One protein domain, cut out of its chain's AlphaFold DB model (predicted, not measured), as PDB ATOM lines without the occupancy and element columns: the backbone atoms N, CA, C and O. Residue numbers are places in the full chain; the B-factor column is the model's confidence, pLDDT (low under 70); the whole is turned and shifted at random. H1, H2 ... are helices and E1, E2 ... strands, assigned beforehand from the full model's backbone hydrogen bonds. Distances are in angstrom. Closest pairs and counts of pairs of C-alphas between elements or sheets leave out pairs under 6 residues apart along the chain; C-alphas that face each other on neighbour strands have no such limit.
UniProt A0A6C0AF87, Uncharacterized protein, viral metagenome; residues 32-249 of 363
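This is residues 32 to 249 of the 363 residues of an uncharacterized protein of viral metagenome (UniProt A0A6C0AF87). The domain has two lobes: a twisted seven-stranded sheet that curls round the long helix H2, and a smaller head of four helices, H3 to H6, beyond the last residues of H2. H1 and H2 lie on one face of the sheet, making two layers, helices over one face of a sheet. The printed part has 218 residues with six named helices and seven named strands, in the order E1 H1 E2 E3 E4 E5 E6 H2 H3 H4 H5 H6 E7, class mixed. The sheet's order is E3 E2 E4 E5 E6 E1 E7, antiparallel throughout. The whole is compact, with a radius of gyration of the C-alphas of 18.2 A, and only just elongated, with spans of 59 by 39 by 31 A.

E1, residues 38 to 46, has as neighbours E6, residues 128 to 134, with N 43 and O 129 2.8 A apart, and the edge strand E7, residues 241 to 249, with N 42 and O 246 2.8 A apart. H1, residues 51 to 57, is on the sheet at a height of 7.8 A; its closest C-alphas to E2, residues 86 to 91, are those of Ser 55 and Phe 91, 6.3 A. E2 forms a hairpin with the edge strand E3, residues 94 to 97 (N 89 and O 96, 3.0 A), and neighbours E4, residues 109 to 115 (N 90 and O 110, 2.8 A). E4, E5, residues 118 to 124, and E6 form a meander, each strand the antiparallel neighbour of the one before; N 113 and O 120 are 3.0 A apart, N 123 and O 130 2.8 A. H2, residues 137 to 157, is on the same face as H1; C-alphas Leu 134 and Gly 140 are its closest to E6, 6.2 A. H3, residues 163 to 176, touches H6, residues 218 to 230, at a shallow tilt of 1 degrees, opposite ways, closest at C-alphas Lys 175 and Tyr 218, 6.7 A. With residues 166 to 170 alone H3 touches H5, residues 202 to 209, at a steep tilt of 51 degrees, closest at C-alphas Asn 166 and Cys 205, 6.1 A. H4, residues 187 to 194, forms helical hairpins with H3 and H5, only just touching each, with 3 pairs of C-alphas within 8 A; the closest are Ile 173 and Val 189, and Leu 193 and Lys 206, both 6.9 A. H2 and H5 are close but not clearly touching, at C-alphas Leu 157 and Phe 204, 5.6 A. Every O i to N i+4 pair is within hydrogen-bond range in H1, H2, H4, H5 and H6, and 9 of 10 in H3.

E1 begins at C-alpha 38 (-4.135, 89.394, 30.286) and is 26.6 A long. H2 is 30.6 A long and ends at C-alpha 157 (5.798, 61.491, 49.075). H3 is 20.5 A long, H6 18.2 A. E7, 23.2 A, ends at C-alpha 249 (-8.774, 84.514, 25.154).

The two C-alphas farthest apart, Ile 32 and Glu 198, are 61.3 A apart. The printed part has no cut. The links H1 to E2, residues 58 to 85, and E3 to E4 are long. Mean pLDDT of the printed part is 89.1; residues 32 to 33, 68 to 74, 100, 178 to 185 and 231 to 232 are under 70.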
ATOM      1  N   ILE A  32       3.139 100.309  18.589       59.78
ATOM      2  CA  ILE A  32       2.422  99.989  19.820       59.78
ATOM      3  C   ILE A  32       2.825  98.564  20.161       59.78
ATOM      4  O   ILE A  32       2.390  97.619  19.498       59.78
ATOM      5  N   LYS A  33       3.645  98.403  21.205       65.00
ATOM      6  CA  LYS A  33       4.056  97.092  21.705       65.00
ATOM      7  C   LYS A  33       2.802  96.317  22.110       65.00
ATOM      8  O   LYS A  33       2.230  96.525  23.181       65.00
ATOM      9  N   PHE A  34       2.343  95.449  21.215       77.56
ATOM     10  CA  PHE A  34       1.035  94.814  21.290       77.56
ATOM     11  C   PHE A  34       1.084  93.577  22.192       77.56
ATOM     12  O   PHE A  34       0.967  92.433  21.756       77.56
ATOM     13  N   ILE A  35       1.323  93.819  23.480       85.25
ATOM     14  CA  ILE A  35       1.439  92.778  24.501       85.25
ATOM     15  C   ILE A  35       0.065  92.549  25.139       85.25
ATOM     16  O   ILE A  35      -0.596  93.514  25.541       85.25
ATOM     17  N   PRO A  36      -0.377  91.289  25.295       89.06
ATOM     18  CA  PRO A  36      -1.563  90.983  26.075       89.06
ATOM     19  C   PRO A  36      -1.424  91.516  27.506       89.06
ATOM     20  O   PRO A  36      -0.515  91.168  28.252       89.06
ATOM     21  N   SER A  37      -2.383  92.329  27.930       91.94
ATOM     22  CA  SER A  37      -2.516  92.735  29.334       91.94
ATOM     23  C   SER A  37      -2.993  91.597  30.241       91.94
ATOM     24  O   SER A  37      -2.796  91.634  31.456       91.94
ATOM     25  N   ASN A  38      -3.670  90.613  29.646       93.62
ATOM     26  CA  ASN A  38      -4.135  89.394  30.286       93.62
ATOM     27  C   ASN A  38      -4.404  88.339  29.209       93.62
ATOM     28  O   ASN A  38      -5.006  88.636  28.177       93.62
ATOM     29  N   MET A  39      -4.028  87.102  29.482       95.62
ATOM     30  CA  MET A  39      -4.263  85.947  28.636       95.62
ATOM     31  C   MET A  39      -4.870  84.814  29.469       95.62
ATOM     32  O   MET A  39      -4.577  84.639  30.655       95.62
ATOM     33  N   VAL A  40      -5.770  84.070  28.830       96.62
ATOM     34  CA  VAL A  40      -6.425  82.882  29.366       96.62
ATOM     35  C   VAL A  40      -5.981  81.681  28.553       96.62
ATOM     36  O   VAL A  40      -6.174  81.648  27.335       96.62
ATOM     37  N   MET A  41      -5.442  80.683  29.243       97.75
ATOM     38  CA  MET A  41      -4.996  79.429  28.646       97.75
ATOM     39  C   MET A  41      -5.776  78.260  29.235       97.75
ATOM     40  O   MET A  41      -6.057  78.225  30.433       97.75
ATOM     41  N   VAL A  42      -6.112  77.289  28.392       98.19
ATOM     42  CA  VAL A  42      -6.614  75.983  28.809       98.19
ATOM     43  C   VAL A  42      -5.535  74.945  28.534       98.19
ATOM     44  O   VAL A  42      -5.187  74.695  27.381       98.19
ATOM     45  N   THR A  43      -5.032  74.316  29.590       98.31
ATOM     46  CA  THR A  43      -4.097  73.192  29.500       98.31
ATOM     47  C   THR A  43      -4.861  71.895  29.707       98.31
ATOM     48  O   THR A  43      -5.451  71.689  30.767       98.31
ATOM     49  N   LYS A  44      -4.855  70.994  28.725       98.06
ATOM     50  CA  LYS A  44      -5.473  69.663  28.840       98.06
ATOM     51  C   LYS A  44      -4.418  68.638  29.218       98.06
ATOM     52  O   LYS A  44      -3.291  68.699  28.726       98.06
ATOM     53  N   PHE A  45      -4.784  67.659  30.035       97.75
ATOM     54  CA  PHE A  45      -3.902  66.550  30.383       97.75
ATOM     55  C   PHE A  45      -4.623  65.201  30.333       97.75
ATOM     56  O   PHE A  45      -5.839  65.100  30.480       97.75
ATOM     57  N   LYS A  46      -3.845  64.147  30.078       97.00
ATOM     58  CA  LYS A  46      -4.275  62.751  30.100       97.00
ATOM     59  C   LYS A  46      -4.325  62.267  31.540       97.00
ATOM     60  O   LYS A  46      -3.444  62.629  32.312       97.00
ATOM     61  N   ASN A  47      -5.243  61.339  31.808       97.50
ATOM     62  CA  ASN A  47      -5.513  60.741  33.116       97.50
ATOM     63  C   ASN A  47      -6.110  61.747  34.105       97.50
ATOM     64  O   ASN A  47      -5.718  62.909  34.151       97.50
ATOM     65  N   GLU A  48      -7.091  61.293  34.877       96.56
ATOM     66  CA  GLU A  48      -7.801  62.174  35.795       96.56
ATOM     67  C   GLU A  48      -7.017  62.416  37.085       96.56
ATOM     68  O   GLU A  48      -6.399  61.496  37.631       96.56
ATOM     69  N   ILE A  49      -7.124  63.642  37.600       96.88
ATOM     70  CA  ILE A  49      -6.717  63.989  38.962       96.88
ATOM     71  C   ILE A  49      -7.910  63.925  39.919       96.88
ATOM     72  O   ILE A  49      -9.036  64.316  39.597       96.88
ATOM     73  N   ASN A  50      -7.655  63.458  41.135       96.38
ATOM     74  CA  ASN A  50      -8.591  63.495  42.243       96.38
ATOM     75  C   ASN A  50      -8.522  64.872  42.911       96.38
ATOM     76  O   ASN A  50      -7.648  65.133  43.733       96.38
ATOM     77  N   LEU A  51      -9.460  65.755  42.561       96.38
ATOM     78  CA  LEU A  51      -9.483  67.135  43.056       96.38
ATOM     79  C   LEU A  51      -9.541  67.229  44.582       96.38
ATOM     80  O   LEU A  51      -8.887  68.101  45.142       96.38
ATOM     81  N   LYS A  52     -10.271  66.321  45.245       94.31
ATOM     82  CA  LYS A  52     -10.331  66.289  46.711       94.31
ATOM     83  C   LYS A  52      -8.953  65.973  47.288       94.31
ATOM     84  O   LYS A  52      -8.512  66.655  48.206       94.31
ATOM     85  N   ALA A  53      -8.258  64.990  46.714       94.62
ATOM     86  CA  ALA A  53      -6.906  64.661  47.146       94.62
ATOM     87  C   ALA A  53      -5.917  65.789  46.914       94.62
ATOM     88  O   ALA A  53      -5.238  66.211  47.844       94.62
ATOM     89  N   VAL A  54      -5.940  66.382  45.727       95.62
ATOM     90  CA  VAL A  54      -5.096  67.539  45.433       95.62
ATOM     91  C   VAL A  54      -5.390  68.700  46.388       95.62
ATOM     92  O   VAL A  54      -4.452  69.286  46.913       95.62
ATOM     93  N   SER A  55      -6.653  69.024  46.689       94.31
ATOM     94  CA  SER A  55      -6.954  70.145  47.597       94.31
ATOM     95  C   SER A  55      -6.440  69.941  49.019       94.31
ATOM     96  O   SER A  55      -6.053  70.892  49.694       94.31
ATOM     97  N   GLU A  56      -6.446  68.694  49.465       91.94
ATOM     98  CA  GLU A  56      -6.115  68.296  50.828       91.94
ATOM     99  C   GLU A  56      -4.619  68.046  51.021       91.94
ATOM    100  O   GLU A  56      -4.168  68.133  52.157       91.94
ATOM    101  N   LEU A  57      -3.884  67.698  49.957       92.38
ATOM    102  CA  LEU A  57      -2.479  67.288  50.031       92.38
ATOM    103  C   LEU A  57      -1.506  68.299  49.415       92.38
ATOM    104  O   LEU A  57      -0.345  68.345  49.803       92.38
ATOM    105  N   LEU A  58      -1.940  69.098  48.436       93.75
ATOM    106  CA  LEU A  58      -1.040  70.016  47.741       93.75
ATOM    107  C   LEU A  58      -0.519  71.078  48.713       93.75
ATOM    108  O   LEU A  58      -1.305  71.733  49.396       93.75
ATOM    109  N   THR A  59       0.795  71.234  48.785       90.06
ATOM    110  CA  THR A  59       1.428  72.152  49.730       90.06
ATOM    111  C   THR A  59       1.150  73.605  49.366       90.06
ATOM    112  O   THR A  59       1.168  73.975  48.188       90.06
ATOM    113  N   ILE A  60       0.935  74.427  50.388       91.75
ATOM    114  CA  ILE A  60       0.863  75.878  50.266       91.75
ATOM    115  C   ILE A  60       2.051  76.512  50.986       91.75
ATOM    116  O   ILE A  60       2.547  75.965  51.969       91.75
ATOM    117  N   VAL A  61       2.514  77.656  50.495       90.00
ATOM    118  CA  VAL A  61       3.501  78.466  51.209       90.00
ATOM    119  C   VAL A  61       2.747  79.381  52.175       90.00
ATOM    120  O   VAL A  61       1.840  80.097  51.730       90.00
ATOM    121  N   PRO A  62       3.078  79.348  53.475       83.81
ATOM    122  CA  PRO A  62       2.425  80.180  54.470       83.81
ATOM    123  C   PRO A  62       2.838  81.645  54.312       83.81
ATOM    124  O   PRO A  62       4.012  81.960  54.130       83.81
ATOM    125  N   PHE A  63       1.864  82.545  54.420       84.69
ATOM    126  CA  PHE A  63       2.091  83.986  54.507       84.69
ATOM    127  C   PHE A  63       1.208  84.543  55.613       84.69
ATOM    128  O   PHE A  63       0.022  84.211  55.662       84.69
ATOM    129  N   ASP A  64       1.761  85.413  56.459       81.88
ATOM    130  CA  ASP A  64       0.998  86.136  57.479       81.88
ATOM    131  C   ASP A  64       0.157  87.254  56.836       81.88
ATOM    132  O   ASP A  64       0.426  88.449  56.930       81.88
ATOM    133  N   TYR A  65      -0.826  86.832  56.041       82.00
ATOM    134  CA  TYR A  65      -1.729  87.700  55.308       82.00
ATOM    135  C   TYR A  65      -3.048  86.966  55.061       82.00
ATOM    136  O   TYR A  65      -3.079  85.876  54.488       82.00
ATOM    137  N   LYS A  66      -4.165  87.567  55.474       78.56
ATOM    138  CA  LYS A  66      -5.504  86.995  55.287       78.56
ATOM    139  C   LYS A  66      -6.396  87.971  54.546       78.56
ATOM    140  O   LYS A  66      -6.613  89.090  54.999       78.56
ATOM    141  N   ILE A  67      -6.967  87.510  53.435       77.81
ATOM    142  CA  ILE A  67      -7.927  88.285  52.652       77.81
ATOM    143  C   ILE A  67      -9.327  88.030  53.183       77.81
ATOM    144  O   ILE A  67      -9.884  86.942  53.019       77.81
ATOM    145  N   ASN A  68      -9.935  89.074  53.738       67.12
ATOM    146  CA  ASN A  68     -11.351  89.074  54.071       67.12
ATOM    147  C   ASN A  68     -12.156  89.486  52.840       67.12
ATOM    148  O   ASN A  68     -12.490  90.657  52.660       67.12
ATOM    149  N   SER A  69     -12.507  88.526  51.982       59.75
ATOM    150  CA  SER A  69     -13.375  88.826  50.843       59.75
ATOM    151  C   SER A  69     -14.818  89.040  51.320       59.75
ATOM    152  O   SER A  69     -15.644  88.123  51.307       59.75
ATOM    153  N   LYS A  70     -15.148  90.254  51.764       59.56
ATOM    154  CA  LYS A  70     -16.547  90.682  51.864       59.56
ATOM    155  C   LYS A  70     -17.098  90.864  50.445       59.56
ATOM    156  O   LYS A  70     -16.363  91.253  49.539       59.56
ATOM    157  N   ALA A  71     -18.392  90.598  50.258       56.16
ATOM    158  CA  ALA A  71     -19.052  90.515  48.947       56.16
ATOM    159  C   ALA A  71     -18.809  91.723  48.013       56.16
ATOM    160  O   ALA A  71     -18.816  91.556  46.795       56.16
ATOM    161  N   ASN A  72     -18.526  92.907  48.571       55.19
ATOM    162  CA  ASN A  72     -18.455  94.160  47.816       55.19
ATOM    163  C   ASN A  72     -17.035  94.663  47.513       55.19
ATOM    164  O   ASN A  72     -16.904  95.610  46.751       55.19
ATOM    165  N   ASN A  73     -15.975  94.045  48.051       59.72
ATOM    166  CA  ASN A  73     -14.595  94.407  47.711       59.72
ATOM    167  C   ASN A  73     -13.720  93.154  47.662       59.72
ATOM    168  O   ASN A  73     -13.294  92.618  48.685       59.72
ATOM    169  N   ARG A  74     -13.455  92.671  46.444       69.94
ATOM    170  CA  ARG A  74     -12.480  91.602  46.219       69.94
ATOM    171  C   ARG A  74     -11.084  92.199  46.312       69.94
ATOM    172  O   ARG A  74     -10.569  92.730  45.329       69.94
ATOM    173  N   GLU A  75     -10.499  92.123  47.498       82.19
ATOM    174  CA  GLU A  75      -9.090  92.441  47.700       82.19
ATOM    175  C   GLU A  75      -8.228  91.557  46.784       82.19
ATOM    176  O   GLU A  75      -8.494  90.362  46.599       82.19
ATOM    177  N   LYS A  76      -7.235  92.170  46.136       85.75
ATOM    178  CA  LYS A  76      -6.310  91.445  45.265       85.75
ATOM    179  C   LYS A  76      -5.283  90.734  46.132       85.75
ATOM    180  O   LYS A  76      -4.726  91.334  47.038       85.75
ATOM    181  N   ILE A  77      -4.978  89.490  45.783       89.69
ATOM    182  CA  ILE A  77      -3.849  88.770  46.369       89.69
ATOM    183  C   ILE A  77      -2.553  89.494  45.979       89.69
ATOM    184  O   ILE A  77      -2.303  89.632  44.771       89.69
ATOM    185  N   PRO A  78      -1.738  89.956  46.944       92.31
ATOM    186  CA  PRO A  78      -0.438  90.542  46.652       92.31
ATOM    187  C   PRO A  78       0.546  89.467  46.175       92.31
ATOM    188  O   PRO A  78       0.358  88.269  46.396       92.31
ATOM    189  N   TYR A  79       1.579  89.881  45.448       94.56
ATOM    190  CA  TYR A  79       2.707  89.012  45.123       94.56
ATOM    191  C   TYR A  79       3.729  89.110  46.263       94.56
ATOM    192  O   TYR A  79       4.098  90.218  46.639       94.56
ATOM    193  N   PHE A  80       4.156  87.978  46.823       94.75
ATOM    194  CA  PHE A  80       4.965  87.930  48.047       94.75
ATOM    195  C   PHE A  80       6.462  87.714  47.776       94.75
ATOM    196  O   PHE A  80       7.224  87.488  48.708       94.75
ATOM    197  N   GLY A  81       6.902  87.754  46.514       94.75
ATOM    198  CA  GLY A  81       8.316  87.557  46.173       94.75
ATOM    199  C   GLY A  81       8.769  86.099  46.118       94.75
ATOM    200  O   GLY A  81       9.949  85.854  45.883       94.75
ATOM    201  N   VAL A  82       7.867  85.128  46.312       94.62
ATOM    202  CA  VAL A  82       8.221  83.703  46.328       94.62
ATOM    203  C   VAL A  82       7.755  83.035  45.040       94.62
ATOM    204  O   VAL A  82       6.594  82.664  44.868       94.62
ATOM    205  N   GLU A  83       8.684  82.872  44.106       96.94
ATOM    206  CA  GLU A  83       8.420  82.208  42.834       96.94
ATOM    207  C   GLU A  83       8.037  80.733  43.021       96.94
ATOM    208  O   GLU A  83       8.594  80.008  43.843       96.94
ATOM    209  N   ARG A  84       7.102  80.268  42.186       97.25
ATOM    210  CA  ARG A  84       6.548  78.904  42.157       97.25
ATOM    211  C   ARG A  84       5.758  78.512  43.412       97.25
ATOM    212  O   ARG A  84       5.387  77.347  43.554       97.25
ATOM    213  N   ALA A  85       5.445  79.463  44.290       95.50
ATOM    214  CA  ALA A  85       4.662  79.224  45.495       95.50
ATOM    215  C   ALA A  85       3.162  79.132  45.199       95.50
ATOM    216  O   ALA A  85       2.591  79.984  44.517       95.50
ATOM    217  N   ILE A  86       2.492  78.130  45.765       96.75
ATOM    218  CA  ILE A  86       1.027  78.094  45.815       96.75
ATOM    219  C   ILE A  86       0.606  78.761  47.118       96.75
ATOM    220  O   ILE A  86       1.003  78.315  48.186       96.75
ATOM    221  N   VAL A  87      -0.186  79.827  47.040       95.12
ATOM    222  CA  VAL A  87      -0.488  80.676  48.215       95.12
ATOM    223  C   VAL A  87      -1.911  80.503  48.737       95.12
ATOM    224  O   VAL A  87      -2.264  80.949  49.826       95.12
ATOM    225  N   SER A  88      -2.765  79.860  47.945       94.25
ATOM    226  CA  SER A  88      -4.132  79.538  48.343       94.25
ATOM    227  C   SER A  88      -4.685  78.399  47.510       94.25
ATOM    228  O   SER A  88      -4.405  78.332  46.309       94.25
ATOM    229  N   ILE A  89      -5.534  77.586  48.130       95.00
ATOM    230  CA  ILE A  89      -6.296  76.515  47.492       95.00
ATOM    231  C   ILE A  89      -7.736  76.569  47.996       95.00
ATOM    232  O   ILE A  89      -7.990  76.802  49.177       95.00
ATOM    233  N   LYS A  90      -8.684  76.328  47.092       93.75
ATOM    234  CA  LYS A  90     -10.112  76.322  47.384       93.75
ATOM    235  C   LYS A  90     -10.845  75.235  46.611       93.75
ATOM    236  O   LYS A  90     -10.825  75.230  45.381       93.75
ATOM    237  N   PHE A  91     -11.545  74.353  47.317       94.81
ATOM    238  CA  PHE A  91     -12.319  73.265  46.720       94.81
ATOM    239  C   PHE A  91     -13.374  72.730  47.692       94.81
ATOM    240  O   PHE A  91     -13.025  72.308  48.782       94.81
ATOM    241  N   ASN A  92     -14.651  72.690  47.303       91.81
ATOM    242  CA  ASN A  92     -15.722  72.018  48.061       91.81
ATOM    243  C   ASN A  92     -15.659  72.177  49.608       91.81
ATOM    244  O   ASN A  92     -15.542  71.192  50.333       91.81
ATOM    245  N   LYS A  93     -15.740  73.419  50.104       89.06
ATOM    246  CA  LYS A  93     -15.612  73.855  51.514       89.06
ATOM    247  C   LYS A  93     -14.213  73.758  52.130       89.06
ATOM    248  O   LYS A  93     -14.017  74.265  53.227       89.06
ATOM    249  N   ILE A  94     -13.244  73.174  51.434       89.19
ATOM    250  CA  ILE A  94     -11.833  73.219  51.818       89.19
ATOM    251  C   ILE A  94     -11.270  74.556  51.340       89.19
ATOM    252  O   ILE A  94     -11.300  74.854  50.144       89.19
ATOM    253  N   ASN A  95     -10.763  75.347  52.281       89.88
ATOM    254  CA  ASN A  95     -10.064  76.603  52.041       89.88
ATOM    255  C   ASN A  95      -8.733  76.539  52.788       89.88
ATOM    256  O   ASN A  95      -8.729  76.316  53.995       89.88
ATOM    257  N   ARG A  96      -7.626  76.711  52.068       89.81
ATOM    258  CA  ARG A  96      -6.266  76.675  52.616       89.81
ATOM    259  C   ARG A  96      -5.492  77.900  52.136       89.81
ATOM    260  O   ARG A  96      -5.674  78.332  50.990       89.81
ATOM    261  N   GLY A  97      -4.637  78.451  52.992       90.19
ATOM    262  CA  GLY A  97      -3.831  79.643  52.712       90.19
ATOM    263  C   GLY A  97      -4.581  80.966  52.891       90.19
ATOM    264  O   GLY A  97      -5.477  81.089  53.722       90.19
ATOM    265  N   ILE A  98      -4.215  81.978  52.102       87.50
ATOM    266  CA  ILE A  98      -4.602  83.384  52.344       87.50
ATOM    267  C   ILE A  98      -6.087  83.721  52.080       87.50
ATOM    268  O   ILE A  98      -6.546  84.806  52.439       87.50
ATOM    269  N   ILE A  99      -6.849  82.839  51.415       79.75
ATOM    270  CA  ILE A  99      -8.268  83.067  51.080       79.75
ATOM    271  C   ILE A  99      -9.163  82.368  52.105       79.75
ATOM    272  O   ILE A  99      -9.211  81.143  52.145       79.75
ATOM    273  N   THR A 100      -9.977  83.134  52.832       68.75
ATOM    274  CA  THR A 100     -10.862  82.609  53.897       68.75
ATOM    275  C   THR A 100     -12.332  82.448  53.482       68.75
ATOM    276  O   THR A 100     -13.191  82.100  54.285       68.75
ATOM    277  N   SER A 101     -12.662  82.709  52.217       74.19
ATOM    278  CA  SER A 101     -14.053  82.767  51.746       74.19
ATOM    279  C   SER A 101     -14.747  81.404  51.615       74.19
ATOM    280  O   SER A 101     -14.243  80.499  50.955       74.19
ATOM    281  N   ASN A 102     -15.982  81.287  52.110       70.75
ATOM    282  CA  ASN A 102     -16.730  80.018  52.128       70.75
ATOM    283  C   ASN A 102     -17.336  79.587  50.773       70.75
ATOM    284  O   ASN A 102     -17.753  78.442  50.616       70.75
ATOM    285  N   GLU A 103     -17.378  80.463  49.764       76.50
ATOM    286  CA  GLU A 103     -18.052  80.184  48.484       76.50
ATOM    287  C   GLU A 103     -17.213  79.319  47.524       76.50
ATOM    288  O   GLU A 103     -16.511  79.845  46.661       76.50
ATOM    289  N   SER A 104     -17.215  77.997  47.658       77.31
ATOM    290  CA  SER A 104     -16.462  77.107  46.754       77.31
ATOM    291  C   SER A 104     -17.343  76.432  45.705       77.31
ATOM    292  O   SER A 104     -18.455  76.010  46.009       77.31
ATOM    293  N   MET A 105     -16.803  76.221  44.504       83.00
ATOM    294  CA  MET A 105     -17.397  75.306  43.524       83.00
ATOM    295  C   MET A 105     -17.052  73.854  43.895       83.00
ATOM    296  O   MET A 105     -15.936  73.572  44.329       83.00
ATOM    297  N   SER A 106     -17.990  72.922  43.710       86.81
ATOM    298  CA  SER A 106     -17.810  71.505  44.079       86.81
ATOM    299  C   SER A 106     -16.966  70.698  43.086       86.81
ATOM    300  O   SER A 106     -16.395  69.679  43.455       86.81
ATOM    301  N   ASN A 107     -16.865  71.153  41.835       91.00
ATOM    302  CA  ASN A 107     -16.228  70.411  40.736       91.00
ATOM    303  C   ASN A 107     -14.952  71.071  40.198       91.00
ATOM    304  O   ASN A 107     -14.391  70.612  39.204       91.00
ATOM    305  N   ILE A 108     -14.530  72.178  40.808       95.38
ATOM    306  CA  ILE A 108     -13.381  72.963  40.366       95.38
ATOM    307  C   ILE A 108     -12.560  73.331  41.591       95.38
ATOM    308  O   ILE A 108     -13.067  73.996  42.494       95.38
ATOM    309  N   LEU A 109     -11.295  72.926  41.591       96.62
ATOM    310  CA  LEU A 109     -10.306  73.388  42.554       96.62
ATOM    311  C   LEU A 109      -9.728  74.699  42.026       96.62
ATOM    312  O   LEU A 109      -9.203  74.744  40.921       96.62
ATOM    313  N   ALA A 110      -9.839  75.779  42.786       96.31
ATOM    314  CA  ALA A 110      -9.187  77.040  42.466       96.31
ATOM    315  C   ALA A 110      -7.903  77.173  43.288       96.31
ATOM    316  O   ALA A 110      -7.920  76.920  44.489       96.31
ATOM    317  N   LEU A 111      -6.805  77.578  42.661       96.88
ATOM    318  CA  LEU A 111      -5.551  77.881  43.343       96.88
ATOM    319  C   LEU A 111      -4.926  79.159  42.785       96.88
ATOM    320  O   LEU A 111      -5.251  79.581  41.674       96.88
ATOM    321  N   ASN A 112      -4.031  79.772  43.555       96.69
ATOM    322  CA  ASN A 112      -3.230  80.906  43.098       96.69
ATOM    323  C   ASN A 112      -1.747  80.549  43.208       96.69
ATOM    324  O   ASN A 112      -1.273  80.214  44.294       96.69
ATOM    325  N   LEU A 113      -1.057  80.600  42.070       98.00
ATOM    326  CA  LEU A 113       0.370  80.334  41.929       98.00
ATOM    327  C   LEU A 113       1.113  81.661  41.755       98.00
ATOM    328  O   LEU A 113       0.741  82.456  40.895       98.00
ATOM    329  N   GLN A 114       2.178  81.883  42.515       97.44
ATOM    330  CA  GLN A 114       3.104  82.986  42.295       97.44
ATOM    331  C   GLN A 114       4.138  82.589  41.252       97.44
ATOM    332  O   GLN A 114       4.887  81.639  41.450       97.44
ATOM    333  N   TYR A 115       4.140  83.273  40.110       97.56
ATOM    334  CA  TYR A 115       5.110  83.033  39.045       97.56
ATOM    335  C   TYR A 115       5.278  84.276  38.164       97.56
ATOM    336  O   TYR A 115       4.292  84.956  37.862       97.56
ATOM    337  N   CYS A 116       6.510  84.565  37.744       95.44
ATOM    338  CA  CYS A 116       6.876  85.747  36.957       95.44
ATOM    339  C   CYS A 116       6.382  87.065  37.587       95.44
ATOM    340  O   CYS A 116       5.749  87.885  36.914       95.44
ATOM    341  N   ASN A 117       6.649  87.269  38.881       95.81
ATOM    342  CA  ASN A 117       6.274  88.481  39.626       95.81
ATOM    343  C   ASN A 117       4.759  88.773  39.665       95.81
ATOM    344  O   ASN A 117       4.337  89.924  39.800       95.81
ATOM    345  N   LYS A 118       3.916  87.744  39.500       94.50
ATOM    346  CA  LYS A 118       2.450  87.862  39.492       94.50
ATOM    347  C   LYS A 118       1.773  86.669  40.152       94.50
ATOM    348  O   LYS A 118       2.359  85.604  40.314       94.50
ATOM    349  N   ASN A 119       0.497  86.853  40.483       95.62
ATOM    350  CA  ASN A 119      -0.398  85.771  40.879       95.62
ATOM    351  C   ASN A 119      -1.159  85.251  39.653       95.62
ATOM    352  O   ASN A 119      -1.953  85.978  39.051       95.62
ATOM    353  N   ILE A 120      -0.937  83.987  39.310       97.38
ATOM    354  CA  ILE A 120      -1.671  83.254  38.281       97.38
ATOM    355  C   ILE A 120      -2.820  82.521  38.961       97.38
ATOM    356  O   ILE A 120      -2.610  81.604  39.759       97.38
ATOM    357  N   HIS A 121      -4.046  82.909  38.624       97.12
ATOM    358  CA  HIS A 121      -5.226  82.207  39.107       97.12
ATOM    359  C   HIS A 121      -5.485  80.987  38.229       97.12
ATOM    360  O   HIS A 121      -5.698  81.116  37.022       97.12
ATOM    361  N   MET A 122      -5.509  79.807  38.836       97.94
ATOM    362  CA  MET A 122      -5.705  78.548  38.131       97.94
ATOM    363  C   MET A 122      -6.962  77.848  38.631       97.94
ATOM    364  O   MET A 122      -7.198  77.728  39.831       97.94
ATOM    365  N   LYS A 123      -7.768  77.356  37.692       97.69
ATOM    366  CA  LYS A 123      -8.924  76.501  37.955       97.69
ATOM    367  C   LYS A 123      -8.638  75.106  37.427       97.69
ATOM    368  O   LYS A 123      -8.481  74.909  36.228       97.69
ATOM    369  N   LEU A 124      -8.580  74.152  38.335       97.88
ATOM    370  CA  LEU A 124      -8.363  72.740  38.094       97.88
ATOM    371  C   LEU A 124      -9.701  72.016  37.999       97.88
ATOM    372  O   LEU A 124     -10.511  72.064  38.923       97.88
ATOM    373  N   SER A 125      -9.899  71.298  36.900       96.94
ATOM    374  CA  SER A 125     -10.876  70.214  36.815       96.94
ATOM    375  C   SER A 125     -10.146  68.870  36.777       96.94
ATOM    376  O   SER A 125      -8.917  68.815  36.813       96.94
ATOM    377  N   LYS A 126     -10.888  67.763  36.677       97.31
ATOM    378  CA  LYS A 126     -10.296  66.420  36.623       97.31
ATOM    379  C   LYS A 126      -9.315  66.213  35.464       97.31
ATOM    380  O   LYS A 126      -8.478  65.331  35.577       97.31
ATOM    381  N   SER A 127      -9.425  66.967  34.367       97.06
ATOM    382  CA  SER A 127      -8.678  66.715  33.120       97.06
ATOM    383  C   SER A 127      -8.089  67.967  32.459       97.06
ATOM    384  O   SER A 127      -7.513  67.888  31.370       97.06
ATOM    385  N   ASN A 128      -8.248  69.141  33.073       97.62
ATOM    386  CA  ASN A 128      -7.675  70.378  32.553       97.62
ATOM    387  C   ASN A 128      -7.375  71.412  33.642       97.62
ATOM    388  O   ASN A 128      -7.944  71.389  34.736       97.62
ATOM    389  N   PHE A 129      -6.491  72.339  33.288       97.81
ATOM    390  CA  PHE A 129      -6.259  73.600  33.971       97.81
ATOM    391  C   PHE A 129      -6.811  74.739  33.118       97.81
ATOM    392  O   PHE A 129      -6.590  74.774  31.909       97.81
ATOM    393  N   VAL A 130      -7.481  75.699  33.745       98.25
ATOM    394  CA  VAL A 130      -7.783  77.005  33.155       98.25
ATOM    395  C   VAL A 130      -6.965  78.047  33.902       98.25
ATOM    396  O   VAL A 130      -7.191  78.271  35.090       98.25
ATOM    397  N   LEU A 131      -6.012  78.661  33.213       98.25
ATOM    398  CA  LEU A 131      -5.084  79.646  33.752       98.25
ATOM    399  C   LEU A 131      -5.542  81.050  33.355       98.25
ATOM    400  O   LEU A 131      -5.903  81.286  32.202       98.25
ATOM    401  N   LEU A 132      -5.529  81.976  34.310       96.44
ATOM    402  CA  LEU A 132      -5.901  83.381  34.150       96.44
ATOM    403  C   LEU A 132      -4.758  84.270  34.654       96.44
ATOM    404  O   LEU A 132      -4.068  83.907  35.608       96.44
ATOM    405  N   GLY A 133      -4.618  85.468  34.084       94.38
ATOM    406  CA  GLY A 133      -3.597  86.433  34.504       94.38
ATOM    407  C   GLY A 133      -2.258  86.270  33.788       94.38
ATOM    408  O   GLY A 133      -1.261  86.814  34.255       94.38
ATOM    409  N   LEU A 134      -2.223  85.518  32.683       96.44
ATOM    410  CA  LEU A 134      -1.004  85.273  31.912       96.44
ATOM    411  C   LEU A 134      -0.638  86.491  31.052       96.44
ATOM    412  O   LEU A 134      -1.517  87.262  30.663       96.44
ATOM    413  N   LEU A 135       0.646  86.646  30.738       93.38
ATOM    414  CA  LEU A 135       1.145  87.672  29.810       93.38
ATOM    415  C   LEU A 135       1.538  87.100  28.449       93.38
ATOM    416  O   LEU A 135       1.383  87.766  27.428       93.38
ATOM    417  N   ASP A 136       1.999  85.856  28.442       93.88
ATOM    418  CA  ASP A 136       2.454  85.146  27.259       93.88
ATOM    419  C   ASP A 136       2.203  83.633  27.399       93.88
ATOM    420  O   ASP A 136       1.736  83.138  28.433       93.88
ATOM    421  N   ASP A 137       2.473  82.914  26.311       95.19
ATOM    422  CA  ASP A 137       2.279  81.468  26.194       95.19
ATOM    423  C   ASP A 137       3.238  80.673  27.102       95.19
ATOM    424  O   ASP A 137       2.833  79.721  27.775       95.19
ATOM    425  N   GLU A 138       4.503  81.088  27.196       96.81
ATOM    426  CA  GLU A 138       5.519  80.389  27.990       96.81
ATOM    427  C   GLU A 138       5.211  80.445  29.490       96.81
ATOM    428  O   GLU A 138       5.320  79.434  30.190       96.81
ATOM    429  N   MET A 139       4.715  81.582  29.980       97.00
ATOM    430  CA  MET A 139       4.230  81.739  31.348       97.00
ATOM    431  C   MET A 139       3.122  80.728  31.667       97.00
ATOM    432  O   MET A 139       3.147  80.098  32.725       97.00
ATOM    433  N   GLY A 140       2.172  80.529  30.746       97.50
ATOM    434  CA  GLY A 140       1.089  79.557  30.904       97.50
ATOM    435  C   GLY A 140       1.582  78.108  30.927       97.50
ATOM    436  O   GLY A 140       1.227  77.342  31.831       97.50
ATOM    437  N   LYS A 141       2.463  77.742  29.986       98.31
ATOM    438  CA  LYS A 141       3.083  76.407  29.938       98.31
ATOM    439  C   LYS A 141       3.855  76.113  31.220       98.31
ATOM    440  O   LYS A 141       3.623  75.075  31.839       98.31
ATOM    441  N   MET A 142       4.709  77.029  31.663       98.44
ATOM    442  CA  MET A 142       5.515  76.845  32.869       98.44
ATOM    443  C   MET A 142       4.652  76.757  34.129       98.44
ATOM    444  O   MET A 142       4.848  75.843  34.931       98.44
ATOM    445  N   ALA A 143       3.642  77.618  34.271       98.31
ATOM    446  CA  ALA A 143       2.707  77.566  35.394       98.31
ATOM    447  C   ALA A 143       1.983  76.212  35.482       98.31
ATOM    448  O   ALA A 143       1.919  75.598  36.550       98.31
ATOM    449  N   SER A 144       1.500  75.698  34.345       98.25
ATOM    450  CA  SER A 144       0.856  74.381  34.285       98.25
ATOM    451  C   SER A 144       1.804  73.241  34.685       98.25
ATOM    452  O   SER A 144       1.411  72.334  35.422       98.25
ATOM    453  N   GLN A 145       3.067  73.306  34.256       98.31
ATOM    454  CA  GLN A 145       4.088  72.314  34.590       98.31
ATOM    455  C   GLN A 145       4.475  72.354  36.068       98.31
ATOM    456  O   GLN A 145       4.659  71.294  36.659       98.31
ATOM    457  N   ILE A 146       4.591  73.542  36.669       98.31
ATOM    458  CA  ILE A 146       4.907  73.708  38.095       98.31
ATOM    459  C   ILE A 146       3.842  73.016  38.948       98.31
ATOM    460  O   ILE A 146       4.168  72.130  39.738       98.31
ATOM    461  N   VAL A 147       2.564  73.337  38.726       98.19
ATOM    462  CA  VAL A 147       1.464  72.722  39.486       98.19
ATOM    463  C   VAL A 147       1.410  71.212  39.256       98.19
ATOM    464  O   VAL A 147       1.256  70.453  40.211       98.19
ATOM    465  N   MET A 148       1.595  70.752  38.014       98.06
ATOM    466  CA  MET A 148       1.627  69.319  37.719       98.06
ATOM    467  C   MET A 148       2.775  68.603  38.445       98.06
ATOM    468  O   MET A 148       2.574  67.522  38.999       98.06
ATOM    469  N   LYS A 149       3.967  69.210  38.490       97.44
ATOM    470  CA  LYS A 149       5.117  68.686  39.239       97.44
ATOM    471  C   LYS A 149       4.822  68.613  40.731       97.44
ATOM    472  O   LYS A 149       5.141  67.594  41.329       97.44
ATOM    473  N   HIS A 150       4.179  69.627  41.311       96.88
ATOM    474  CA  HIS A 150       3.798  69.599  42.725       96.88
ATOM    475  C   HIS A 150       2.803  68.467  43.016       96.88
ATOM    476  O   HIS A 150       3.005  67.716  43.963       96.88
ATOM    477  N   ILE A 151       1.783  68.273  42.169       97.12
ATOM    478  CA  ILE A 151       0.821  67.162  42.314       97.12
ATOM    479  C   ILE A 151       1.539  65.803  42.271       97.12
ATOM    480  O   ILE A 151       1.275  64.937  43.100       97.12
ATOM    481  N   ILE A 152       2.461  65.616  41.320       96.75
ATOM    482  CA  ILE A 152       3.248  64.378  41.187       96.75
ATOM    483  C   ILE A 152       4.191  64.176  42.376       96.75
ATOM    484  O   ILE A 152       4.346  63.054  42.848       96.75
ATOM    485  N   MET A 153       4.833  65.240  42.850       95.31
ATOM    486  CA  MET A 153       5.743  65.196  43.991       95.31
ATOM    487  C   MET A 153       5.011  64.762  45.260       95.31
ATOM    488  O   MET A 153       5.443  63.821  45.914       95.31
ATOM    489  N   VAL A 154       3.876  65.393  45.562       93.50
ATOM    490  CA  VAL A 154       3.067  65.067  46.741       93.50
ATOM    491  C   VAL A 154       2.580  63.622  46.692       93.50
ATOM    492  O   VAL A 154       2.710  62.900  47.673       93.50
ATOM    493  N   GLU A 155       2.098  63.160  45.537       93.69
ATOM    494  CA  GLU A 155       1.705  61.759  45.369       93.69
ATOM    495  C   GLU A 155       2.858  60.790  45.677       93.69
ATOM    496  O   GLU A 155       2.655  59.798  46.369       93.69
ATOM    497  N   LYS A 156       4.077  61.085  45.208       93.38
ATOM    498  CA  LYS A 156       5.259  60.253  45.486       93.38
ATOM    499  C   LYS A 156       5.637  60.246  46.964       93.38
ATOM    500  O   LYS A 156       5.983  59.193  47.486       93.38
ATOM    501  N   LEU A 157       5.549  61.392  47.637       92.00
ATOM    502  CA  LEU A 157       5.798  61.491  49.075       92.00
ATOM    503  C   LEU A 157       4.804  60.635  49.871       92.00
ATOM    504  O   LEU A 157       5.186  59.969  50.822       92.00
ATOM    505  N   PHE A 158       3.553  60.543  49.422       88.19
ATOM    506  CA  PHE A 158       2.562  59.637  50.005       88.19
ATOM    507  C   PHE A 158       2.701  58.176  49.574       88.19
ATOM    508  O   PHE A 158       1.874  57.362  49.976       88.19
ATOM    509  N   GLN A 159       3.712  57.804  48.792       88.19
ATOM    510  CA  GLN A 159       3.990  56.418  48.400       88.19
ATOM    511  C   GLN A 159       5.226  55.833  49.095       88.19
ATOM    512  O   GLN A 159       5.545  54.675  48.841       88.19
ATOM    513  N   ILE A 160       5.892  56.587  49.976       87.75
ATOM    514  CA  ILE A 160       7.058  56.086  50.713       87.75
ATOM    515  C   ILE A 160       6.697  54.921  51.645       87.75
ATOM    516  O   ILE A 160       5.547  54.772  52.068       87.75
ATOM    517  N   GLU A 161       7.694  54.117  51.993       83.44
ATOM    518  CA  GLU A 161       7.601  53.129  53.071       83.44
ATOM    519  C   GLU A 161       7.670  53.826  54.447       83.44
ATOM    520  O   GLU A 161       8.050  54.994  54.540       83.44
ATOM    521  N   ASN A 162       7.273  53.131  55.516       87.38
ATOM    522  CA  ASN A 162       7.344  53.616  56.908       87.38
ATOM    523  C   ASN A 162       6.590  54.937  57.191       87.38
ATOM    524  O   ASN A 162       7.024  55.773  57.987       87.38
ATOM    525  N   LYS A 163       5.471  55.199  56.498       89.00
ATOM    526  CA  LYS A 163       4.712  56.462  56.654       89.00
ATOM    527  C   LYS A 163       4.249  56.694  58.088       89.00
ATOM    528  O   LYS A 163       4.191  57.840  58.519       89.00
ATOM    529  N   GLU A 164       3.887  55.623  58.784       91.88
ATOM    530  CA  GLU A 164       3.366  55.677  60.146       91.88
ATOM    531  C   GLU A 164       4.438  56.189  61.107       91.88
ATOM    532  O   GLU A 164       4.208  57.168  61.808       91.88
ATOM    533  N   GLU A 165       5.651  55.646  61.037       94.94
ATOM    534  CA  GLU A 165       6.788  56.069  61.851       94.94
ATOM    535  C   GLU A 165       7.169  57.532  61.586       94.94
ATOM    536  O   GLU A 165       7.455  58.282  62.521       94.94
ATOM    537  N   ASN A 166       7.121  57.964  60.318       95.00
ATOM    538  CA  ASN A 166       7.344  59.363  59.952       95.00
ATOM    539  C   ASN A 166       6.267  60.281  60.560       95.00
ATOM    540  O   ASN A 166       6.594  61.315  61.143       95.00
ATOM    541  N   ILE A 167       4.986  59.902  60.457       94.25
ATOM    542  CA  ILE A 167       3.861  60.659  61.024       94.25
ATOM    543  C   ILE A 167       3.992  60.761  62.547       94.25
ATOM    544  O   ILE A 167       3.910  61.866  63.084       94.25
ATOM    545  N   GLU A 168       4.231  59.646  63.238       95.50
ATOM    546  CA  GLU A 168       4.384  59.610  64.699       95.50
ATOM    547  C   GLU A 168       5.542  60.492  65.176       95.50
ATOM    548  O   GLU A 168       5.420  61.231  66.157       95.50
ATOM    549  N   TRP A 169       6.668  60.464  64.460       95.75
ATOM    550  CA  TRP A 169       7.818  61.295  64.792       95.75
ATOM    551  C   TRP A 169       7.524  62.791  64.621       95.75
ATOM    552  O   TRP A 169       7.797  63.567  65.543       95.75
ATOM    553  N   VAL A 170       6.908  63.198  63.503       94.06
ATOM    554  CA  VAL A 170       6.517  64.604  63.289       94.06
ATOM    555  C   VAL A 170       5.527  65.050  64.364       94.06
ATOM    556  O   VAL A 170       5.706  66.110  64.961       94.06
ATOM    557  N   LEU A 171       4.515  64.236  64.677       93.50
ATOM    558  CA  LEU A 171       3.548  64.548  65.730       93.50
ATOM    559  C   LEU A 171       4.216  64.720  67.098       93.50
ATOM    560  O   LEU A 171       3.865  65.634  67.842       93.50
ATOM    561  N   LYS A 172       5.222  63.903  67.427       93.50
ATOM    562  CA  LYS A 172       5.982  64.042  68.676       93.50
ATOM    563  C   LYS A 172       6.717  65.379  68.775       93.50
ATOM    564  O   LYS A 172       6.802  65.920  69.876       93.50
ATOM    565  N   ILE A 173       7.251  65.892  67.668       90.75
ATOM    566  CA  ILE A 173       7.897  67.212  67.628       90.75
ATOM    567  C   ILE A 173       6.848  68.302  67.809       90.75
ATOM    568  O   ILE A 173       6.956  69.098  68.733       90.75
ATOM    569  N   LEU A 174       5.781  68.271  67.007       88.50
ATOM    570  CA  LEU A 174       4.724  69.283  67.060       88.50
ATOM    571  C   LEU A 174       4.037  69.354  68.430       88.50
ATOM    572  O   LEU A 174       3.661  70.433  68.875       88.50
ATOM    573  N   LYS A 175       3.901  68.219  69.126       87.75
ATOM    574  CA  LYS A 175       3.321  68.165  70.473       87.75
ATOM    575  C   LYS A 175       4.175  68.871  71.527       87.75
ATOM    576  O   LYS A 175       3.636  69.362  72.511       87.75
ATOM    577  N   LYS A 176       5.502  68.910  71.366       81.94
ATOM    578  CA  LYS A 176       6.365  69.642  72.307       81.94
ATOM    579  C   LYS A 176       6.132  71.153  72.232       81.94
ATOM    580  O   LYS A 176       6.275  71.817  73.251       81.94
ATOM    581  N   ASN A 177       5.668  71.637  71.078       72.06
ATOM    582  CA  ASN A 177       5.504  73.059  70.768       72.06
ATOM    583  C   ASN A 177       4.013  73.459  70.776       72.06
ATOM    584  O   ASN A 177       3.589  74.385  70.088       72.06
ATOM    585  N   GLU A 178       3.186  72.742  71.553       68.31
ATOM    586  CA  GLU A 178       1.721  72.874  71.560       68.31
ATOM    587  C   GLU A 178       1.233  74.280  71.968       68.31
ATOM    588  O   GLU A 178       0.119  74.668  71.615       68.31
ATOM    589  N   THR A 179       2.066  75.073  72.654       59.56
ATOM    590  CA  THR A 179       1.752  76.455  73.053       59.56
ATOM    591  C   THR A 179       1.858  77.478  71.918       59.56
ATOM    592  O   THR A 179       1.177  78.498  71.999       59.56
ATOM    593  N   ASP A 180       2.616  77.199  70.847       58.34
ATOM    594  CA  ASP A 180       2.976  78.172  69.797       58.34
ATOM    595  C   ASP A 180       2.750  77.656  68.360       58.34
ATOM    596  O   ASP A 180       3.414  78.079  67.417       58.34
ATOM    597  N   ILE A 181       1.744  76.796  68.147       56.72
ATOM    598  CA  ILE A 181       1.400  76.208  66.825       56.72
ATOM    599  C   ILE A 181       1.173  77.274  65.723       56.72
ATOM    600  O   ILE A 181       1.218  76.973  64.533       56.72
ATOM    601  N   TYR A 182       0.920  78.528  66.110       55.00
ATOM    602  CA  TYR A 182       0.695  79.647  65.195       55.00
ATOM    603  C   TYR A 182       1.953  80.256  64.582       55.00
ATOM    604  O   TYR A 182       1.826  81.022  63.623       55.00
ATOM    605  N   MET A 183       3.135  79.977  65.123       52.56
ATOM    606  CA  MET A 183       4.366  80.526  64.576       52.56
ATOM    607  C   MET A 183       4.968  79.543  63.578       52.56
ATOM    608  O   MET A 183       4.532  78.403  63.454       52.56
ATOM    609  N   TYR A 184       5.859  80.065  62.749       56.84
ATOM    610  CA  TYR A 184       6.508  79.408  61.623       56.84
ATOM    611  C   TYR A 184       7.098  78.038  62.003       56.84
ATOM    612  O   TYR A 184       7.066  77.647  63.163       56.84
ATOM    613  N   ILE A 185       7.652  77.293  61.037       63.72
ATOM    614  CA  ILE A 185       8.626  76.254  61.404       63.72
ATOM    615  C   ILE A 185       9.668  76.984  62.259       63.72
ATOM    616  O   ILE A 185      10.411  77.807  61.733       63.72
ATOM    617  N   ASP A 186       9.569  76.829  63.575       72.69
ATOM    618  CA  ASP A 186      10.425  77.528  64.512       72.69
ATOM    619  C   ASP A 186      11.817  76.902  64.422       72.69
ATOM    620  O   ASP A 186      11.998  75.814  63.853       72.69
ATOM    621  N   ASP A 187      12.810  77.589  64.979       81.44
ATOM    622  CA  ASP A 187      14.179  77.083  64.987       81.44
ATOM    623  C   ASP A 187      14.236  75.663  65.588       81.44
ATOM    624  O   ASP A 187      15.091  74.868  65.212       81.44
ATOM    625  N   GLU A 188      13.317  75.284  66.485       82.69
ATOM    626  CA  GLU A 188      13.272  73.937  67.060       82.69
ATOM    627  C   GLU A 188      12.816  72.868  66.059       82.69
ATOM    628  O   GLU A 188      13.428  71.798  65.994       82.69
ATOM    629  N   VAL A 189      11.775  73.124  65.260       86.12
ATOM    630  CA  VAL A 189      11.311  72.205  64.213       86.12
ATOM    631  C   VAL A 189      12.351  72.115  63.096       86.12
ATOM    632  O   VAL A 189      12.596  71.012  62.602       86.12
ATOM    633  N   GLU A 190      13.002  73.222  62.720       87.69
ATOM    634  CA  GLU A 190      14.112  73.193  61.755       87.69
ATOM    635  C   GLU A 190      15.279  72.349  62.282       87.69
ATOM    636  O   GLU A 190      15.683  71.387  61.624       87.69
ATOM    637  N   ASN A 191      15.735  72.608  63.512       89.31
ATOM    638  CA  ASN A 191      16.788  71.826  64.163       89.31
ATOM    639  C   ASN A 191      16.416  70.337  64.288       89.31
ATOM    640  O   ASN A 191      17.267  69.456  64.133       89.31
ATOM    641  N   ALA A 192      15.148  70.020  64.564       90.81
ATOM    642  CA  ALA A 192      14.683  68.639  64.635       90.81
ATOM    643  C   ALA A 192      14.701  67.952  63.258       90.81
ATOM    644  O   ALA A 192      15.058  66.777  63.173       90.81
ATOM    645  N   LEU A 193      14.355  68.670  62.184       92.06
ATOM    646  CA  LEU A 193      14.433  68.167  60.807       92.06
ATOM    647  C   LEU A 193      15.879  67.939  60.348       92.06
ATOM    648  O   LEU A 193      16.124  66.994  59.600       92.06
ATOM    649  N   GLU A 194      16.832  68.755  60.801       93.19
ATOM    650  CA  GLU A 194      18.265  68.547  60.540       93.19
ATOM    651  C   GLU A 194      18.818  67.288  61.224       93.19
ATOM    652  O   GLU A 194      19.748  66.663  60.718       93.19
ATOM    653  N   ASN A 195      18.206  66.875  62.338       94.19
ATOM    654  CA  ASN A 195      18.608  65.720  63.141       94.19
ATOM    655  C   ASN A 195      17.591  64.569  63.054       94.19
ATOM    656  O   ASN A 195      17.264  63.923  64.056       94.19
ATOM    657  N   ILE A 196      17.058  64.325  61.854       94.56
ATOM    658  CA  ILE A 196      16.058  63.280  61.639       94.56
ATOM    659  C   ILE A 196      16.636  61.875  61.938       94.56
ATOM    660  O   ILE A 196      17.735  61.554  61.478       94.56
ATOM    661  N   PRO A 197      15.926  61.015  62.702       96.25
ATOM    662  CA  PRO A 197      16.353  59.642  62.960       96.25
ATOM    663  C   PRO A 197      16.599  58.816  61.694       96.25
ATOM    664  O   PRO A 197      15.896  58.957  60.690       96.25
ATOM    665  N   GLU A 198      17.558  57.892  61.779       95.56
ATOM    666  CA  GLU A 198      17.847  56.940  60.706       95.56
ATOM    667  C   GLU A 198      16.599  56.111  60.350       95.56
ATOM    668  O   GLU A 198      15.853  55.667  61.223       95.56
ATOM    669  N   GLY A 199      16.361  55.921  59.049       93.81
ATOM    670  CA  GLY A 199      15.204  55.184  58.525       93.81
ATOM    671  C   GLY A 199      13.949  56.027  58.270       93.81
ATOM    672  O   GLY A 199      13.024  55.537  57.617       93.81
ATOM    673  N   LEU A 200      13.912  57.290  58.713       95.94
ATOM    674  CA  LEU A 200      12.842  58.228  58.364       95.94
ATOM    675  C   LEU A 200      13.158  58.996  57.072       95.94
ATOM    676  O   LEU A 200      14.312  59.182  56.684       95.94
ATOM    677  N   ASN A 201      12.112  59.452  56.384       95.81
ATOM    678  CA  ASN A 201      12.219  60.180  55.128       95.81
ATOM    679  C   ASN A 201      12.153  61.693  55.380       95.81
ATOM    680  O   ASN A 201      11.088  62.241  55.668       95.81
ATOM    681  N   TYR A 202      13.292  62.367  55.212       94.75
ATOM    682  CA  TYR A 202      13.414  63.814  55.416       94.75
ATOM    683  C   TYR A 202      12.369  64.624  54.634       94.75
ATOM    684  O   TYR A 202      11.679  65.458  55.220       94.75
ATOM    685  N   ASP A 203      12.209  64.361  53.333       93.94
ATOM    686  CA  ASP A 203      11.311  65.144  52.474       93.94
ATOM    687  C   ASP A 203       9.844  65.001  52.887       93.94
ATOM    688  O   ASP A 203       9.092  65.976  52.859       93.94
ATOM    689  N   PHE A 204       9.425  63.802  53.297       94.69
ATOM    690  CA  PHE A 204       8.068  63.563  53.775       94.69
ATOM    691  C   PHE A 204       7.829  64.198  55.142       94.69
ATOM    692  O   PHE A 204       6.814  64.869  55.317       94.69
ATOM    693  N   CYS A 205       8.769  64.070  56.082       94.62
ATOM    694  CA  CYS A 205       8.683  64.750  57.374       94.62
ATOM    695  C   CYS A 205       8.595  66.271  57.206       94.62
ATOM    696  O   CYS A 205       7.692  66.900  57.758       94.62
ATOM    697  N   LYS A 206       9.464  66.856  56.374       92.19
ATOM    698  CA  LYS A 206       9.427  68.283  56.029       92.19
ATOM    699  C   LYS A 206       8.121  68.678  55.343       92.19
ATOM    700  O   LYS A 206       7.578  69.743  55.596       92.19
ATOM    701  N   PHE A 207       7.587  67.827  54.475       91.81
ATOM    702  CA  PHE A 207       6.294  68.063  53.843       91.81
ATOM    703  C   PHE A 207       5.142  68.063  54.861       91.81
ATOM    704  O   PHE A 207       4.252  68.910  54.768       91.81
ATOM    705  N   LEU A 208       5.155  67.154  55.840       92.00
ATOM    706  CA  LEU A 208       4.146  67.101  56.899       92.00
ATOM    707  C   LEU A 208       4.177  68.364  57.768       92.00
ATOM    708  O   LEU A 208       3.116  68.925  58.044       92.00
ATOM    709  N   THR A 209       5.359  68.864  58.144       89.75
ATOM    710  CA  THR A 209       5.460  70.091  58.957       89.75
ATOM    711  C   THR A 209       4.892  71.320  58.248       89.75
ATOM    712  O   THR A 209       4.420  72.232  58.913       89.75
ATOM    713  N   MET A 210       4.804  71.336  56.914       87.38
ATOM    714  CA  MET A 210       4.175  72.446  56.183       87.38
ATOM    715  C   MET A 210       2.651  72.546  56.380       87.38
ATOM    716  O   MET A 210       2.065  73.573  56.043       87.38
ATOM    717  N   PHE A 211       1.988  71.517  56.920       87.12
ATOM    718  CA  PHE A 211       0.551  71.571  57.223       87.12
ATOM    719  C   PHE A 211       0.219  72.299  58.520       87.12
ATOM    720  O   PHE A 211      -0.954  72.602  58.729       87.12
ATOM    721  N   THR A 212       1.193  72.592  59.386       83.94
ATOM    722  CA  THR A 212       0.920  73.283  60.658       83.94
ATOM    723  C   THR A 212       0.220  74.622  60.438       83.94
ATOM    724  O   THR A 212      -0.676  74.970  61.194       83.94
ATOM    725  N   PHE A 213       0.503  75.308  59.328       78.62
ATOM    726  CA  PHE A 213      -0.138  76.577  58.984       78.62
ATOM    727  C   PHE A 213      -1.653  76.485  58.731       78.62
ATOM    728  O   PHE A 213      -2.380  77.467  58.889       78.62
ATOM    729  N   ASP A 214      -2.153  75.320  58.316       78.19
ATOM    730  CA  ASP A 214      -3.575  75.138  58.019       78.19
ATOM    731  C   ASP A 214      -4.423  74.901  59.279       78.19
ATOM    732  O   ASP A 214      -5.654  74.966  59.213       78.19
ATOM    733  N   TYR A 215      -3.794  74.627  60.426       82.62
ATOM    734  CA  TYR A 215      -4.477  74.158  61.628       82.62
ATOM    735  C   TYR A 215      -4.015  74.909  62.870       82.62
ATOM    736  O   TYR A 215      -2.837  75.095  63.122       82.62
ATOM    737  N   ASN A 216      -4.973  75.288  63.707       76.50
ATOM    738  CA  ASN A 216      -4.718  76.036  64.935       76.50
ATOM    739  C   ASN A 216      -4.573  75.165  66.189       76.50
ATOM    740  O   ASN A 216      -4.523  75.691  67.298       76.50
ATOM    741  N   ASN A 217      -4.612  73.843  66.046       84.31
ATOM    742  CA  ASN A 217      -4.585  72.926  67.176       84.31
ATOM    743  C   ASN A 217      -3.958  71.591  66.764       84.31
ATOM    744  O   ASN A 217      -4.255  71.058  65.689       84.31
ATOM    745  N   TYR A 218      -3.138  71.041  67.659       88.31
ATOM    746  CA  TYR A 218      -2.435  69.774  67.495       88.31
ATOM    747  C   TYR A 218      -3.370  68.605  67.149       88.31
ATOM    748  O   TYR A 218      -3.093  67.846  66.221       88.31
ATOM    749  N   GLU A 219      -4.517  68.479  67.818       90.69
ATOM    750  CA  GLU A 219      -5.472  67.395  67.564       90.69
ATOM    751  C   GLU A 219      -6.069  67.466  66.152       90.69
ATOM    752  O   GLU A 219      -6.339  66.430  65.544       90.69
ATOM    753  N   LEU A 220      -6.231  68.661  65.568       89.62
ATOM    754  CA  LEU A 220      -6.679  68.786  64.175       89.62
ATOM    755  C   LEU A 220      -5.603  68.310  63.191       89.62
ATOM    756  O   LEU A 220      -5.931  67.589  62.246       89.62
ATOM    757  N   ILE A 221      -4.335  68.652  63.439       90.31
ATOM    758  CA  ILE A 221      -3.187  68.197  62.635       90.31
ATOM    759  C   ILE A 221      -3.058  66.677  62.715       90.31
ATOM    760  O   ILE A 221      -2.979  65.996  61.696       90.31
ATOM    761  N   LYS A 222      -3.110  66.127  63.928       92.38
ATOM    762  CA  LYS A 222      -3.063  64.689  64.188       92.38
ATOM    763  C   LYS A 222      -4.170  63.940  63.453       92.38
ATOM    764  O   LYS A 222      -3.896  63.010  62.694       92.38
ATOM    765  N   ASN A 223      -5.419  64.380  63.613       91.44
ATOM    766  CA  ASN A 223      -6.559  63.783  62.917       91.44
ATOM    767  C   ASN A 223      -6.400  63.871  61.396       91.44
ATOM    768  O   ASN A 223      -6.725  62.923  60.681       91.44
ATOM    769  N   LYS A 224      -5.857  64.982  60.893       89.50
ATOM    770  CA  LYS A 224      -5.549  65.162  59.478       89.50
ATOM    771  C   LYS A 224      -4.480  64.181  58.993       89.50
ATOM    772  O   LYS A 224      -4.681  63.569  57.945       89.50
ATOM    773  N   PHE A 225      -3.384  63.990  59.723       91.44
ATOM    774  CA  PHE A 225      -2.309  63.067  59.341       91.44
ATOM    775  C   PHE A 225      -2.808  61.622  59.287       91.44
ATOM    776  O   PHE A 225      -2.647  60.961  58.260       91.44
ATOM    777  N   TYR A 226      -3.532  61.164  60.311       89.00
ATOM    778  CA  TYR A 226      -4.134  59.829  60.287       89.00
ATOM    779  C   TYR A 226      -5.230  59.686  59.235       89.00
ATOM    780  O   TYR A 226      -5.372  58.619  58.636       89.00
ATOM    781  N   PHE A 227      -5.998  60.740  58.951       86.81
ATOM    782  CA  PHE A 227      -6.950  60.716  57.844       86.81
ATOM    783  C   PHE A 227      -6.230  60.516  56.504       86.81
ATOM    784  O   PHE A 227      -6.640  59.665  55.715       86.81
ATOM    785  N   MET A 228      -5.136  61.246  56.261       84.06
ATOM    786  CA  MET A 228      -4.331  61.109  55.040       84.06
ATOM    787  C   MET A 228      -3.671  59.729  54.927       84.06
ATOM    788  O   MET A 228      -3.519  59.230  53.818       84.06
ATOM    789  N   TYR A 229      -3.319  59.107  56.054       81.88
ATOM    790  CA  TYR A 229      -2.766  57.752  56.100       81.88
ATOM    791  C   TYR A 229      -3.819  56.658  55.863       81.88
ATOM    792  O   TYR A 229      -3.617  55.758  55.051       81.88
ATOM    793  N   SER A 230      -4.955  56.739  56.558       78.62
ATOM    794  CA  SER A 230      -5.992  55.693  56.560       78.62
ATOM    795  C   SER A 230      -6.838  55.664  55.290       78.62
ATOM    796  O   SER A 230      -7.415  54.633  54.940       78.62
ATOM    797  N   SER A 231      -6.938  56.790  54.584       66.81
ATOM    798  CA  SER A 231      -7.650  56.847  53.316       66.81
ATOM    799  C   SER A 231      -6.694  56.562  52.157       66.81
ATOM    800  O   SER A 231      -5.624  57.146  52.056       66.81
ATOM    801  N   ASN A 232      -7.088  55.650  51.260       69.50
ATOM    802  CA  ASN A 232      -6.412  55.341  49.991       69.50
ATOM    803  C   ASN A 232      -6.476  56.557  49.042       69.50
ATOM    804  O   ASN A 232      -7.219  56.592  48.056       69.50
ATOM    805  N   PHE A 233      -5.777  57.618  49.420       81.25
ATOM    806  CA  PHE A 233      -6.059  58.976  49.004       81.25
ATOM    807  C   PHE A 233      -5.073  59.427  47.935       81.25
ATOM    808  O   PHE A 233      -4.220  60.279  48.137       81.25
ATOM    809  N   TYR A 234      -5.215  58.816  46.765       90.81
ATOM    810  CA  TYR A 234      -4.358  59.085  45.620       90.81
ATOM    811  C   TYR A 234      -4.791  60.376  44.914       90.81
ATOM    812  O   TYR A 234      -5.969  60.539  44.558       90.81
ATOM    813  N   CYS A 235      -3.836  61.266  44.641       95.06
ATOM    814  CA  CYS A 235      -3.989  62.418  43.754       95.06
ATOM    815  C   CYS A 235      -4.314  61.980  42.324       95.06
ATOM    816  O   CYS A 235      -5.015  62.695  41.607       95.06
ATOM    817  N   TYR A 236      -3.838  60.808  41.899       95.62
ATOM    818  CA  TYR A 236      -4.159  60.208  40.606       95.62
ATOM    819  C   TYR A 236      -3.962  58.690  40.628       95.62
ATOM    820  O   TYR A 236      -3.137  58.164  41.360       95.62
ATOM    821  N   LYS A 237      -4.672  57.968  39.750       94.19
ATOM    822  CA  LYS A 237      -4.444  56.520  39.540       94.19
ATOM    823  C   LYS A 237      -3.330  56.226  38.534       94.19
ATOM    824  O   LYS A 237      -2.704  55.176  38.571       94.19
ATOM    825  N   LYS A 238      -3.132  57.128  37.574       96.50
ATOM    826  CA  LYS A 238      -2.087  57.065  36.545       96.50
ATOM    827  C   LYS A 238      -1.486  58.451  36.417       96.50
ATOM    828  O   LYS A 238      -2.245  59.415  36.412       96.50
ATOM    829  N   ILE A 239      -0.163  58.530  36.273       97.44
ATOM    830  CA  ILE A 239       0.557  59.808  36.222       97.44
ATOM    831  C   ILE A 239      -0.079  60.713  35.152       97.44
ATOM    832  O   ILE A 239      -0.118  60.318  33.975       97.44
ATOM    833  N   PRO A 240      -0.604  61.889  35.529       97.06
ATOM    834  CA  PRO A 240      -1.180  62.824  34.580       97.06
ATOM    835  C   PRO A 240      -0.100  63.401  33.662       97.06
ATOM    836  O   PRO A 240       1.035  63.637  34.076       97.06
ATOM    837  N   ARG A 241      -0.435  63.605  32.384       96.94
ATOM    838  CA  ARG A 241       0.503  64.128  31.372       96.94
ATOM    839  C   ARG A 241      -0.159  65.208  30.542       96.94
ATOM    840  O   ARG A 241      -1.212  64.952  29.968       96.94
ATOM    841  N   ILE A 242       0.450  66.385  30.458       97.88
ATOM    842  CA  ILE A 242      -0.053  67.486  29.624       97.88
ATOM    843  C   ILE A 242      -0.096  67.033  28.156       97.88
ATOM    844  O   ILE A 242       0.864  66.450  27.659       97.88
ATOM    845  N   ILE A 243      -1.231  67.266  27.496       97.88
ATOM    846  CA  ILE A 243      -1.488  66.918  26.090       97.88
ATOM    847  C   ILE A 243      -1.452  68.175  25.220       97.88
ATOM    848  O   ILE A 243      -0.861  68.156  24.146       97.88
ATOM    849  N   SER A 244      -2.105  69.254  25.657       97.62
ATOM    850  CA  SER A 244      -2.178  70.496  24.886       97.62
ATOM    851  C   SER A 244      -2.250  71.721  25.787       97.62
ATOM    852  O   SER A 244      -2.716  71.645  26.926       97.62
ATOM    853  N   ASN A 245      -1.800  72.848  25.242       97.50
ATOM    854  CA  ASN A 245      -1.980  74.185  25.787       97.50
ATOM    855  C   ASN A 245      -2.652  75.020  24.699       97.50
ATOM    856  O   ASN A 245      -2.154  75.087  23.579       97.50
ATOM    857  N   GLU A 246      -3.808  75.597  25.005       96.56
ATOM    858  CA  GLU A 246      -4.612  76.358  24.053       96.56
ATOM    859  C   GLU A 246      -4.910  77.736  24.645       96.56
ATOM    860  O   GLU A 246      -5.548  77.843  25.696       96.56
ATOM    861  N   ILE A 247      -4.472  78.800  23.973       94.44
ATOM    862  CA  ILE A 247      -4.904  80.162  24.295       94.44
ATOM    863  C   ILE A 247      -6.362  80.299  23.855       94.44
ATOM    864  O   ILE A 247      -6.693  80.102  22.689       94.44
ATOM    865  N   VAL A 248      -7.248  80.629  24.794       93.38
ATOM    866  CA  VAL A 248      -8.693  80.735  24.522       93.38
ATOM    867  C   VAL A 248      -9.213  82.164  24.570       93.38
ATOM    868  O   VAL A 248     -10.335  82.411  24.129       93.38
ATOM    869  N   ASN A 249      -8.436  83.095  25.127       93.19
ATOM    870  CA  ASN A 249      -8.774  84.514  25.154       93.19
ATOM    871  C   ASN A 249      -7.558  85.364  25.544       93.19
ATOM    872  O   ASN A 249      -7.005  85.186  26.627       93.19
TER     873      ASN A 249